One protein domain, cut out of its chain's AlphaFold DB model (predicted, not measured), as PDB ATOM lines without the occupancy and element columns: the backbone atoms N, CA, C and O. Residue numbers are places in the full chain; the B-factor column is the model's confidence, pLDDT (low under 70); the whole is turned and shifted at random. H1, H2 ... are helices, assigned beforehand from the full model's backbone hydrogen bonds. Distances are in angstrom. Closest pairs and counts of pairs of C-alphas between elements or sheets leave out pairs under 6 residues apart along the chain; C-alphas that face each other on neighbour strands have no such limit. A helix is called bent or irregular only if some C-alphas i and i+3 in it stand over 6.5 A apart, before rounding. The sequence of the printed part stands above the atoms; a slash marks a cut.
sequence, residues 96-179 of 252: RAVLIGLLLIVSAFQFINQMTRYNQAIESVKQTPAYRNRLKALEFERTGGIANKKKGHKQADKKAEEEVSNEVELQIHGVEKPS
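Overview. This is residues 96 to 179 of the 252 residues of the protein "J domain-containing protein" of Setaria italica (UniProt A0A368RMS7). One long helix, H1, makes a corner with a helical hairpin of H2 and H3 at its last residues, so that the whole looks like a wide L with H1 as the long arm. Residues 96 to 110 of H1 stick out free, the loop of residues 144 to 152 sticks out at the far end of the hairpin, and after H3 the last printed residues fold back toward H1. The printed part has 84 residues with three named helices, in the order H1, H2, H3, and no named strand; the class is all helix. It is extended, with a radius of gyration of the C-alphas of 18.8 A and spans of 64 by 29 by 16 A.

Arrangement. H1, residues 96 to 127, is the longest helix, and it only just touches H3, residues 153 to 171, with 3 pairs of C-alphas within 8 A. H1 touches H3 with residues 122 to 125 alone, and H3 touches H1 with residues 165 to 168 alone; the closest C-alphas of the two helices, those of Val 125 and Val 168, are 7.4 A apart. The lines of H1 and H3 are about perpendicular, at 80 degrees. H1 and H2, residues 129 to 143, are close but not clearly touching, the closest C-alphas being those of Val 125 and Tyr 131, 6.6 A apart. Their lines are also about perpendicular, at 74 degrees. H2 and H3 touch and form a helical hairpin; they run opposite ways at a steep tilt of 41 degrees. Their closest C-alphas are those of Leu 138 and Ala 160, 6.4 A apart, and their centres are 9.8 A apart. In H1, H2 and H3 every O i to N i+4 pair is within hydrogen-bond range.

Along the chain. H1 begins with C-alpha 96 at (-41.940, 70.952, -40.661), has 32 residues and measures 46.9 A from first to last C-alpha. H2 has 15 residues, begins with C-alpha 129 at (-53.669, 43.573, 2.244) and measures 20.9 A. H3 has 19 residues, measures 27.1 A and ends with C-alpha 171 at (-61.533, 44.945, -9.958). No helix is bent or irregular.

Size, cuts and confidence. The two C-alphas farthest apart, those of Arg 96 and Ile 146, are 64.7 A apart, and the outline is only just a rod. Without the stretches that stand free, residues 96 to 110 and 144 to 152, the body has 60 residues and spans 39 by 22 by 17 A. The printed part has no cut. The link from H1 to H2 is tight, with 1 residue, and the link from H2 to H3 is short, with 9. The mean pLDDT of the printed part is 75.5; residue 142, residues 144 to 157 and residues 165 to 176 are under 70.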
ATOM      1  N   ARG A  96     -41.204  72.213 -40.774       86.75
ATOM      2  CA  ARG A  96     -41.940  70.952 -40.661       86.75
ATOM      3  C   ARG A  96     -41.187  69.914 -39.832       86.75
ATOM      4  O   ARG A  96     -41.800  69.256 -39.002       86.75
ATOM      5  N   ALA A  97     -39.874  69.785 -40.021       87.44
ATOM      6  CA  ALA A  97     -39.061  68.838 -39.262       87.44
ATOM      7  C   ALA A  97     -39.033  69.205 -37.771       87.44
ATOM      8  O   ALA A  97     -39.138  68.329 -36.913       87.44
ATOM      9  N   VAL A  98     -38.987  70.506 -37.463       90.12
ATOM     10  CA  VAL A  98     -39.070  71.014 -36.087       90.12
ATOM     11  C   VAL A  98     -40.424  70.678 -35.462       90.12
ATOM     12  O   VAL A  98     -40.474  70.203 -34.330       90.12
ATOM     13  N   LEU A  99     -41.519  70.855 -36.205       90.19
ATOM     14  CA  LEU A  99     -42.863  70.507 -35.734       90.19
ATOM     15  C   LEU A  99     -43.025  69.003 -35.482       90.19
ATOM     16  O   LEU A  99     -43.602  68.618 -34.467       90.19
ATOM     17  N   ILE A 100     -42.487  68.153 -36.361       89.88
ATOM     18  CA  ILE A 100     -42.490  66.695 -36.165       89.88
ATOM     19  C   ILE A 100     -41.674  66.331 -34.919       89.88
ATOM     20  O   ILE A 100     -42.142  65.559 -34.086       89.88
ATOM     21  N   GLY A 101     -40.489  66.923 -34.748       90.81
ATOM     22  CA  GLY A 101     -39.663  66.720 -33.558       90.81
ATOM     23  C   GLY A 101     -40.390  67.121 -32.271       90.81
ATOM     24  O   GLY A 101     -40.426  66.350 -31.315       90.81
ATOM     25  N   LEU A 102     -41.044  68.284 -32.269       92.69
ATOM     26  CA  LEU A 102     -41.843  68.756 -31.138       92.69
ATOM     27  C   LEU A 102     -43.010  67.805 -30.825       92.69
ATOM     28  O   LEU A 102     -43.228  67.465 -29.662       92.69
ATOM     29  N   LEU A 103     -43.730  67.339 -31.849       91.12
ATOM     30  CA  LEU A 103     -44.825  66.379 -31.696       91.12
ATOM     31  C   LEU A 103     -44.341  65.070 -31.058       91.12
ATOM     32  O   LEU A 103     -44.997  64.548 -30.156       91.12
ATOM     33  N   LEU A 104     -43.183  64.557 -31.487       89.81
ATOM     34  CA  LEU A 104     -42.582  63.355 -30.909       89.81
ATOM     35  C   LEU A 104     -42.200  63.560 -29.440       89.81
ATOM     36  O   LEU A 104     -42.460  62.678 -28.625       89.81
ATOM     37  N   ILE A 105     -41.651  64.725 -29.083       93.50
ATOM     38  CA  ILE A 105     -41.306  65.058 -27.693       93.50
ATOM     39  C   ILE A 105     -42.561  65.093 -26.814       93.50
ATOM     40  O   ILE A 105     -42.589  64.466 -25.755       93.50
ATOM     41  N   VAL A 106     -43.625  65.770 -27.260       92.75
ATOM     42  CA  VAL A 106     -44.899  65.828 -26.524       92.75
ATOM     43  C   VAL A 106     -45.516  64.434 -26.391       92.75
ATOM     44  O   VAL A 106     -45.964  64.056 -25.308       92.75
ATOM     45  N   SER A 107     -45.489  63.639 -27.463       92.62
ATOM     46  CA  SER A 107     -45.981  62.258 -27.451       92.62
ATOM     47  C   SER A 107     -45.175  61.365 -26.501       92.62
ATOM     48  O   SER A 107     -45.753  60.525 -25.812       92.62
ATOM     49  N   ALA A 108     -43.854  61.541 -26.427       90.50
ATOM     50  CA  ALA A 108     -42.997  60.806 -25.502       90.50
ATOM     51  C   ALA A 108     -43.285  61.200 -24.048       90.50
ATOM     52  O   ALA A 108     -43.444  60.331 -23.194       90.50
ATOM     53  N   PHE A 109     -43.431  62.497 -23.774       93.25
ATOM     54  CA  PHE A 109     -43.794  62.987 -22.446       93.25
ATOM     55  C   PHE A 109     -45.158  62.449 -21.991       93.25
ATOM     56  O   PHE A 109     -45.297  61.988 -20.857       93.25
ATOM     57  N   GLN A 110     -46.150  62.431 -22.886       88.69
ATOM     58  CA  GLN A 110     -47.461  61.829 -22.632       88.69
ATOM     59  C   GLN A 110     -47.341  60.344 -22.263       88.69
ATOM     60  O   GLN A 110     -47.927  59.916 -21.267       88.69
ATOM     61  N   PHE A 111     -46.573  59.567 -23.034       89.75
ATOM     62  CA  PHE A 111     -46.370  58.141 -22.773       89.75
ATOM     63  C   PHE A 111     -45.672  57.898 -21.432       89.75
ATOM     64  O   PHE A 111     -46.119  57.062 -20.651       89.75
ATOM     65  N   ILE A 112     -44.616  58.660 -21.133       89.81
ATOM     66  CA  ILE A 112     -43.894  58.568 -19.859       89.81
ATOM     67  C   ILE A 112     -44.833  58.894 -18.696       89.81
ATOM     68  O   ILE A 112     -44.859  58.165 -17.709       89.81
ATOM     69  N   ASN A 113     -45.648  59.944 -18.814       89.00
ATOM     70  CA  ASN A 113     -46.627  60.292 -17.788       89.00
ATOM     71  C   ASN A 113     -47.661  59.167 -17.584       89.00
ATOM     72  O   ASN A 113     -47.935  58.765 -16.454       89.00
ATOM     73  N   GLN A 114     -48.193  58.596 -18.669       85.31
ATOM     74  CA  GLN A 114     -49.124  57.466 -18.597       85.31
ATOM     75  C   GLN A 114     -48.481  56.230 -17.952       85.31
ATOM     76  O   GLN A 114     -49.099  55.591 -17.103       85.31
ATOM     77  N   MET A 115     -47.230  55.930 -18.305       84.88
ATOM     78  CA  MET A 115     -46.462  54.826 -17.732       84.88
ATOM     79  C   MET A 115     -46.209  55.033 -16.233       84.88
ATOM     80  O   MET A 115     -46.391  54.110 -15.443       84.88
ATOM     81  N   THR A 116     -45.853  56.248 -15.813       87.69
ATOM     82  CA  THR A 116     -45.658  56.578 -14.393       87.69
ATOM     83  C   THR A 116     -46.945  56.387 -13.597       87.69
ATOM     84  O   THR A 116     -46.927  55.729 -12.560       87.69
ATOM     85  N   ARG A 117     -48.079  56.888 -14.105       84.62
ATOM     86  CA  ARG A 117     -49.395  56.701 -13.470       84.62
ATOM     87  C   ARG A 117     -49.779  55.224 -13.359       84.62
ATOM     88  O   ARG A 117     -50.304  54.807 -12.331       84.62
ATOM     89  N   TYR A 118     -49.496  54.439 -14.396       84.00
ATOM     90  CA  TYR A 118     -49.741  52.997 -14.408       84.00
ATOM     91  C   TYR A 118     -48.896  52.266 -13.354       84.00
ATOM     92  O   TYR A 118     -49.423  51.491 -12.559       84.00
ATOM     93  N   ASN A 119     -47.600  52.573 -13.283       84.12
ATOM     94  CA  ASN A 119     -46.700  51.966 -12.303       84.12
ATOM     95  C   ASN A 119     -47.105  52.302 -10.861       84.12
ATOM     96  O   ASN A 119     -47.121  51.418 -10.008       84.12
ATOM     97  N   GLN A 120     -47.501  53.553 -10.602       84.88
ATOM     98  CA  GLN A 120     -48.011  53.983  -9.296       84.88
ATOM     99  C   GLN A 120     -49.293  53.238  -8.903       84.88
ATOM    100  O   GLN A 120     -49.445  52.823  -7.755       84.88
ATOM    101  N   ALA A 121     -50.204  53.020  -9.855       82.38
ATOM    102  CA  ALA A 121     -51.419  52.253  -9.611       82.38
ATOM    103  C   ALA A 121     -51.109  50.793  -9.244       82.38
ATOM    104  O   ALA A 121     -51.622  50.300  -8.240       82.38
ATOM    105  N   ILE A 122     -50.213  50.123  -9.977       79.50
ATOM    106  CA  ILE A 122     -49.772  48.757  -9.645       79.50
ATOM    107  C   ILE A 122     -49.156  48.703  -8.246       79.50
ATOM    108  O   ILE A 122     -49.387  47.760  -7.487       79.50
ATOM    109  N   GLU A 123     -48.345  49.693  -7.889       83.38
ATOM    110  CA  GLU A 123     -47.702  49.718  -6.581       83.38
ATOM    111  C   GLU A 123     -48.725  49.858  -5.446       83.38
ATOM    112  O   GLU A 123     -48.647  49.126  -4.457       83.38
ATOM    113  N   SER A 124     -49.747  50.702  -5.626       80.56
ATOM    114  CA  SER A 124     -50.853  50.832  -4.667       80.56
ATOM    115  C   SER A 124     -51.626  49.516  -4.476       80.56
ATOM    116  O   SER A 124     -51.960  49.132  -3.352       80.56
ATOM    117  N   VAL A 125     -51.807  48.747  -5.553       80.69
ATOM    118  CA  VAL A 125     -52.413  47.410  -5.508       80.69
ATOM    119  C   VAL A 125     -51.573  46.446  -4.679       80.69
ATOM    120  O   VAL A 125     -52.095  45.790  -3.780       80.69
ATOM    121  N   LYS A 126     -50.258  46.406  -4.910       80.44
ATOM    122  CA  LYS A 126     -49.331  45.511  -4.192       80.44
ATOM    123  C   LYS A 126     -49.263  45.784  -2.688       80.44
ATOM    124  O   LYS A 126     -48.947  44.891  -1.894       80.44
ATOM    125  N   GLN A 127     -49.533  47.022  -2.284       81.12
ATOM    126  CA  GLN A 127     -49.586  47.414  -0.877       81.12
ATOM    127  C   GLN A 127     -50.891  46.993  -0.191       81.12
ATOM    128  O   GLN A 127     -50.913  46.852   1.034       81.12
ATOM    129  N   THR A 128     -51.951  46.731  -0.957       83.81
ATOM    130  CA  THR A 128     -53.258  46.354  -0.416       83.81
ATOM    131  C   THR A 128     -53.170  44.992   0.292       83.81
ATOM    132  O   THR A 128     -52.627  44.032  -0.266       83.81
ATOM    133  N   PRO A 129     -53.715  44.843   1.518       81.94
ATOM    134  CA  PRO A 129     -53.669  43.573   2.244       81.94
ATOM    135  C   PRO A 129     -54.377  42.439   1.489       81.94
ATOM    136  O   PRO A 129     -53.934  41.295   1.562       81.94
ATOM    137  N   ALA A 130     -55.411  42.755   0.701       80.75
ATOM    138  CA  ALA A 130     -56.086  41.807  -0.183       80.75
ATOM    139  C   ALA A 130     -55.118  41.150  -1.182       80.75
ATOM    140  O   ALA A 130     -55.097  39.927  -1.280       80.75
ATOM    141  N   TYR A 131     -54.255  41.938  -1.836       81.69
ATOM    142  CA  TYR A 131     -53.249  41.437  -2.781       81.69
ATOM    143  C   TYR A 131     -52.266  40.480  -2.097       81.69
ATOM    144  O   TYR A 131     -52.031  39.369  -2.567       81.69
ATOM    145  N   ARG A 132     -51.729  40.874  -0.935       81.12
ATOM    146  CA  ARG A 132     -50.760  40.062  -0.179       81.12
ATOM    147  C   ARG A 132     -51.365  38.761   0.336       81.12
ATOM    148  O   ARG A 132     -50.709  37.724   0.307       81.12
ATOM    149  N   ASN A 133     -52.602  38.817   0.821       84.50
ATOM    150  CA  ASN A 133     -53.316  37.638   1.295       84.50
ATOM    151  C   ASN A 133     -53.619  36.687   0.137       84.50
ATOM    152  O   ASN A 133     -53.465  35.477   0.296       84.50
ATOM    153  N   ARG A 134     -53.975  37.220  -1.040       81.69
ATOM    154  CA  ARG A 134     -54.223  36.388  -2.217       81.69
ATOM    155  C   ARG A 134     -52.963  35.747  -2.777       81.69
ATOM    156  O   ARG A 134     -52.998  34.566  -3.104       81.69
ATOM    157  N   LEU A 135     -51.858  36.488  -2.813       81.50
ATOM    158  CA  LEU A 135     -50.563  35.960  -3.234       81.50
ATOM    159  C   LEU A 135     -50.146  34.770  -2.361       81.50
ATOM    160  O   LEU A 135     -49.831  33.704  -2.880       81.50
ATOM    161  N   LYS A 136     -50.264  34.910  -1.033       83.12
ATOM    162  CA  LYS A 136     -50.003  33.816  -0.085       83.12
ATOM    163  C   LYS A 136     -50.920  32.611  -0.295       83.12
ATOM    164  O   LYS A 136     -50.467  31.482  -0.145       83.12
ATOM    165  N   ALA A 137     -52.196  32.828  -0.623       83.38
ATOM    166  CA  ALA A 137     -53.133  31.738  -0.890       83.38
ATOM    167  C   ALA A 137     -52.745  30.944  -2.148       83.38
ATOM    168  O   ALA A 137     -52.712  29.720  -2.096       83.38
ATOM    169  N   LEU A 138     -52.365  31.616  -3.242       79.62
ATOM    170  CA  LEU A 138     -51.890  30.942  -4.459       79.62
ATOM    171  C   LEU A 138     -50.550  30.226  -4.254       79.62
ATOM    172  O   LEU A 138     -50.344  29.126  -4.768       79.62
ATOM    173  N   GLU A 139     -49.634  30.830  -3.492       75.44
ATOM    174  CA  GLU A 139     -48.389  30.172  -3.087       75.44
ATOM    175  C   GLU A 139     -48.681  28.904  -2.278       75.44
ATOM    176  O   GLU A 139     -48.057  27.865  -2.506       75.44
ATOM    177  N   PHE A 140     -49.655  28.958  -1.368       79.56
ATOM    178  CA  PHE A 140     -50.076  27.814  -0.566       79.56
ATOM    179  C   PHE A 140     -50.730  26.714  -1.414       79.56
ATOM    180  O   PHE A 140     -50.358  25.551  -1.282       79.56
ATOM    181  N   GLU A 141     -51.634  27.071  -2.332       78.62
ATOM    182  CA  GLU A 141     -52.272  26.141  -3.278       78.62
ATOM    183  C   GLU A 141     -51.239  25.426  -4.166       78.62
ATOM    184  O   GLU A 141     -51.357  24.226  -4.411       78.62
ATOM    185  N   ARG A 142     -50.187  26.130  -4.610       69.88
ATOM    186  CA  ARG A 142     -49.119  25.548  -5.444       69.88
ATOM    187  C   ARG A 142     -48.108  24.712  -4.661       69.88
ATOM    188  O   ARG A 142     -47.592  23.735  -5.198       69.88
ATOM    189  N   THR A 143     -47.787  25.096  -3.428       70.12
ATOM    190  CA  THR A 143     -46.788  24.392  -2.602       70.12
ATOM    191  C   THR A 143     -47.386  23.278  -1.749       70.12
ATOM    192  O   THR A 143     -46.637  22.466  -1.207       70.12
ATOM    193  N   GLY A 144     -48.714  23.231  -1.592       69.12
ATOM    194  CA  GLY A 144     -49.393  22.289  -0.697       69.12
ATOM    195  C   GLY A 144     -48.919  22.397   0.757       69.12
ATOM    196  O   GLY A 144     -49.006  21.426   1.504       69.12
ATOM    197  N   GLY A 145     -48.339  23.542   1.143       65.00
ATOM    198  CA  GLY A 145     -47.707  23.748   2.448       65.00
ATOM    199  C   GLY A 145     -46.286  23.180   2.601       65.00
ATOM    200  O   GLY A 145     -45.735  23.238   3.698       65.00
ATOM    201  N   ILE A 146     -45.656  22.659   1.539       62.06
ATOM    202  CA  ILE A 146     -44.312  22.060   1.601       62.06
ATOM    203  C   ILE A 146     -43.257  23.053   1.088       62.06
ATOM    204  O   ILE A 146     -43.128  23.324  -0.105       62.06
ATOM    205  N   ALA A 147     -42.447  23.583   2.009       56.03
ATOM    206  CA  ALA A 147     -41.423  24.592   1.744       56.03
ATOM    207  C   ALA A 147     -40.120  24.001   1.165       56.03
ATOM    208  O   ALA A 147     -39.083  24.021   1.825       56.03
ATOM    209  N   ASN A 148     -40.126  23.498  -0.075       54.34
ATOM    210  CA  ASN A 148     -38.884  23.099  -0.756       54.34
ATOM    211  C   ASN A 148     -38.438  24.148  -1.789       54.34
ATOM    212  O   ASN A 148     -38.798  24.127  -2.965       54.34
ATOM    213  N   LYS A 149     -37.602  25.093  -1.335       58.38
ATOM    214  CA  LYS A 149     -36.973  26.134  -2.164       58.38
ATOM    215  C   LYS A 149     -35.793  25.566  -2.960       58.38
ATOM    216  O   LYS A 149     -34.690  25.466  -2.429       58.38
ATOM    217  N   LYS A 150     -35.960  25.289  -4.261       47.62
ATOM    218  CA  LYS A 150     -34.816  25.193  -5.197       47.62
ATOM    219  C   LYS A 150     -35.202  25.522  -6.645       47.62
ATOM    220  O   LYS A 150     -35.871  24.746  -7.310       47.62
ATOM    221  N   LYS A 151     -34.720  26.681  -7.117       42.25
ATOM    222  CA  LYS A 151     -34.550  27.184  -8.506       42.25
ATOM    223  C   LYS A 151     -35.723  27.157  -9.515       42.25
ATOM    224  O   LYS A 151     -35.754  28.069 -10.333       42.25
ATOM    225  N   GLY A 152     -36.688  26.237  -9.455       49.62
ATOM    226  CA  GLY A 152     -37.868  26.203 -10.343       49.62
ATOM    227  C   GLY A 152     -39.001  27.164  -9.946       49.62
ATOM    228  O   GLY A 152     -39.837  27.520 -10.770       49.62
ATOM    229  N   HIS A 153     -38.990  27.645  -8.699       56.12
ATOM    230  CA  HIS A 153     -40.063  28.463  -8.122       56.12
ATOM    231  C   HIS A 153     -40.172  29.866  -8.741       56.12
ATOM    232  O   HIS A 153     -41.266  30.372  -8.922       56.12
ATOM    233  N   LYS A 154     -39.059  30.461  -9.196       58.81
ATOM    234  CA  LYS A 154     -39.019  31.865  -9.652       58.81
ATOM    235  C   LYS A 154     -39.941  32.162 -10.845       58.81
ATOM    236  O   LYS A 154     -40.333  33.305 -11.050       58.81
ATOM    237  N   GLN A 155     -40.244  31.151 -11.659       61.47
ATOM    238  CA  GLN A 155     -41.165  31.279 -12.789       61.47
ATOM    239  C   GLN A 155     -42.619  30.997 -12.390       61.47
ATOM    240  O   GLN A 155     -43.524  31.596 -12.961       61.47
ATOM    241  N   ALA A 156     -42.838  30.139 -11.390       59.94
ATOM    242  CA  ALA A 156     -44.150  29.905 -10.794       59.94
ATOM    243  C   ALA A 156     -44.606  31.098  -9.933       59.94
ATOM    244  O   ALA A 156     -45.767  31.484 -10.011       59.94
ATOM    245  N   ASP A 157     -43.681  31.731  -9.208       66.44
ATOM    246  CA  ASP A 157     -43.919  32.940  -8.411       66.44
ATOM    247  C   ASP A 157     -44.315  34.112  -9.307       66.44
ATOM    248  O   ASP A 157     -45.318  34.769  -9.065       66.44
ATOM    249  N   LYS A 158     -43.602  34.306 -10.426       73.50
ATOM    250  CA  LYS A 158     -43.965  35.318 -11.431       73.50
ATOM    251  C   LYS A 158     -45.359  35.095 -12.014       73.50
ATOM    252  O   LYS A 158     -46.089  36.059 -12.193       73.50
ATOM    253  N   LYS A 159     -45.730  33.841 -12.299       75.75
ATOM    254  CA  LYS A 159     -47.077  33.510 -12.787       75.75
ATOM    255  C   LYS A 159     -48.148  33.762 -11.724       75.75
ATOM    256  O   LYS A 159     -49.198  34.283 -12.065       75.75
ATOM    257  N   ALA A 160     -47.876  33.442 -10.457       72.56
ATOM    258  CA  ALA A 160     -48.785  33.736  -9.346       72.56
ATOM    259  C   ALA A 160     -48.992  35.247  -9.178       72.56
ATOM    260  O   ALA A 160     -50.120  35.709  -9.065       72.56
ATOM    261  N   GLU A 161     -47.908  36.023  -9.208       70.69
ATOM    262  CA  GLU A 161     -47.966  37.485  -9.147       70.69
ATOM    263  C   GLU A 161     -48.748  38.078 -10.328       70.69
ATOM    264  O   GLU A 161     -49.534  39.002 -10.139       70.69
ATOM    265  N   GLU A 162     -48.567  37.538 -11.536       71.38
ATOM    266  CA  GLU A 162     -49.261  37.979 -12.749       71.38
ATOM    267  C   GLU A 162     -50.759  37.627 -12.727       71.38
ATOM    268  O   GLU A 162     -51.586  38.458 -13.098       71.38
ATOM    269  N   GLU A 163     -51.127  36.446 -12.226       73.31
ATOM    270  CA  GLU A 163     -52.521  36.024 -12.023       73.31
ATOM    271  C   GLU A 163     -53.242  36.937 -11.014       73.31
ATOM    272  O   GLU A 163     -54.301  37.480 -11.333       73.31
ATOM    273  N   VAL A 164     -52.639  37.206  -9.845       71.12
ATOM    274  CA  VAL A 164     -53.219  38.129  -8.844       71.12
ATOM    275  C   VAL A 164     -53.293  39.551  -9.389       71.12
ATOM    276  O   VAL A 164     -54.282  40.245  -9.163       71.12
ATOM    277  N   SER A 165     -52.266  40.005 -10.113       68.88
ATOM    278  CA  SER A 165     -52.271  41.340 -10.715       68.88
ATOM    279  C   SER A 165     -53.405  41.483 -11.732       68.88
ATOM    280  O   SER A 165     -54.117  42.478 -11.681       68.88
ATOM    281  N   ASN A 166     -53.630  40.489 -12.599       68.38
ATOM    282  CA  ASN A 166     -54.710  40.514 -13.592       68.38
ATOM    283  C   ASN A 166     -56.111  40.474 -12.945       68.38
ATOM    284  O   ASN A 166     -57.020  41.166 -13.406       68.38
ATOM    285  N   GLU A 167     -56.304  39.709 -11.866       67.00
ATOM    286  CA  GLU A 167     -57.575  39.682 -11.125       67.00
ATOM    287  C   GLU A 167     -57.865  41.005 -10.407       67.00
ATOM    288  O   GLU A 167     -58.998  41.488 -10.419       67.00
ATOM    289  N   VAL A 168     -56.849  41.624  -9.801       63.84
ATOM    290  CA  VAL A 168     -57.022  42.924  -9.141       63.84
ATOM    291  C   VAL A 168     -57.158  44.057 -10.168       63.84
ATOM    292  O   VAL A 168     -57.921  44.993  -9.942       63.84
ATOM    293  N   GLU A 169     -56.515  43.949 -11.334       61.06
ATOM    294  CA  GLU A 169     -56.745  44.836 -12.485       61.06
ATOM    295  C   GLU A 169     -58.209  44.794 -12.960       61.06
ATOM    296  O   GLU A 169     -58.774  45.845 -13.252       61.06
ATOM    297  N   LEU A 170     -58.855  43.619 -12.977       59.41
ATOM    298  CA  LEU A 170     -60.284  43.485 -13.308       59.41
ATOM    299  C   LEU A 170     -61.204  44.170 -12.284       59.41
ATOM    300  O   LEU A 170     -62.293  44.617 -12.637       59.41
ATOM    301  N   GLN A 171     -60.777  44.271 -11.021       56.88
ATOM    302  CA  GLN A 171     -61.533  44.945  -9.958       56.88
ATOM    303  C   GLN A 171     -61.321  46.466  -9.949       56.88
ATOM    304  O   GLN A 171     -62.187  47.209  -9.482       56.88
ATOM    305  N   ILE A 172     -60.205  46.952 -10.495       57.72
ATOM    306  CA  ILE A 172     -59.905  48.380 -10.623       57.72
ATOM    307  C   ILE A 172     -60.350  48.840 -12.009       57.72
ATOM    308  O   ILE A 172     -59.553  49.060 -12.921       57.72
ATOM    309  N   HIS A 173     -61.658  49.030 -12.169       53.41
ATOM    310  CA  HIS A 173     -62.200  49.767 -13.305       53.41
ATOM    311  C   HIS A 173     -61.676  51.216 -13.275       53.41
ATOM    312  O   HIS A 173     -62.264  52.086 -12.637       53.41
ATOM    313  N   GLY A 174     -60.551  51.496 -13.942       57.47
ATOM    314  CA  GLY A 174     -60.070  52.874 -14.090       57.47
ATOM    315  C   GLY A 174     -58.631  53.079 -14.562       57.47
ATOM    316  O   GLY A 174     -58.324  54.161 -15.061       57.47
ATOM    317  N   VAL A 175     -57.746  52.082 -14.450       61.06
ATOM    318  CA  VAL A 175     -56.343  52.223 -14.879       61.06
ATOM    319  C   VAL A 175     -56.061  51.306 -16.067       61.06
ATOM    320  O   VAL A 175     -55.668  50.155 -15.925       61.06
ATOM    321  N   GLU A 176     -56.290  51.836 -17.265       65.31
ATOM    322  CA  GLU A 176     -56.027  51.140 -18.525       65.31
ATOM    323  C   GLU A 176     -54.512  51.070 -18.804       65.31
ATOM    324  O   GLU A 176     -53.794  52.064 -18.628       65.31
ATOM    325  N   LYS A 177     -54.021  49.907 -19.261       70.94
ATOM    326  CA  LYS A 177     -52.611  49.702 -19.648       70.94
ATOM    327  C   LYS A 177     -52.170  50.774 -20.659       70.94
ATOM    328  O   LYS A 177     -52.980  51.161 -21.508       70.94
ATOM    329  N   PRO A 178     -50.914  51.266 -20.602       73.44
ATOM    330  CA  PRO A 178     -50.439  52.309 -21.506       73.44
ATOM    331  C   PRO A 178     -50.572  51.858 -22.966       73.44
ATOM    332  O   PRO A 178     -49.802  51.035 -23.456       73.44
ATOM    333  N   SER A 179     -51.590  52.382 -23.653       76.38
ATOM    334  CA  SER A 179     -51.922  52.009 -25.026       76.38
ATOM    335  C   SER A 179     -51.246  52.952 -26.008       76.38
ATOM    336  O   SER A 179     -51.548  54.145 -26.067       76.38
TER     337      SER A 179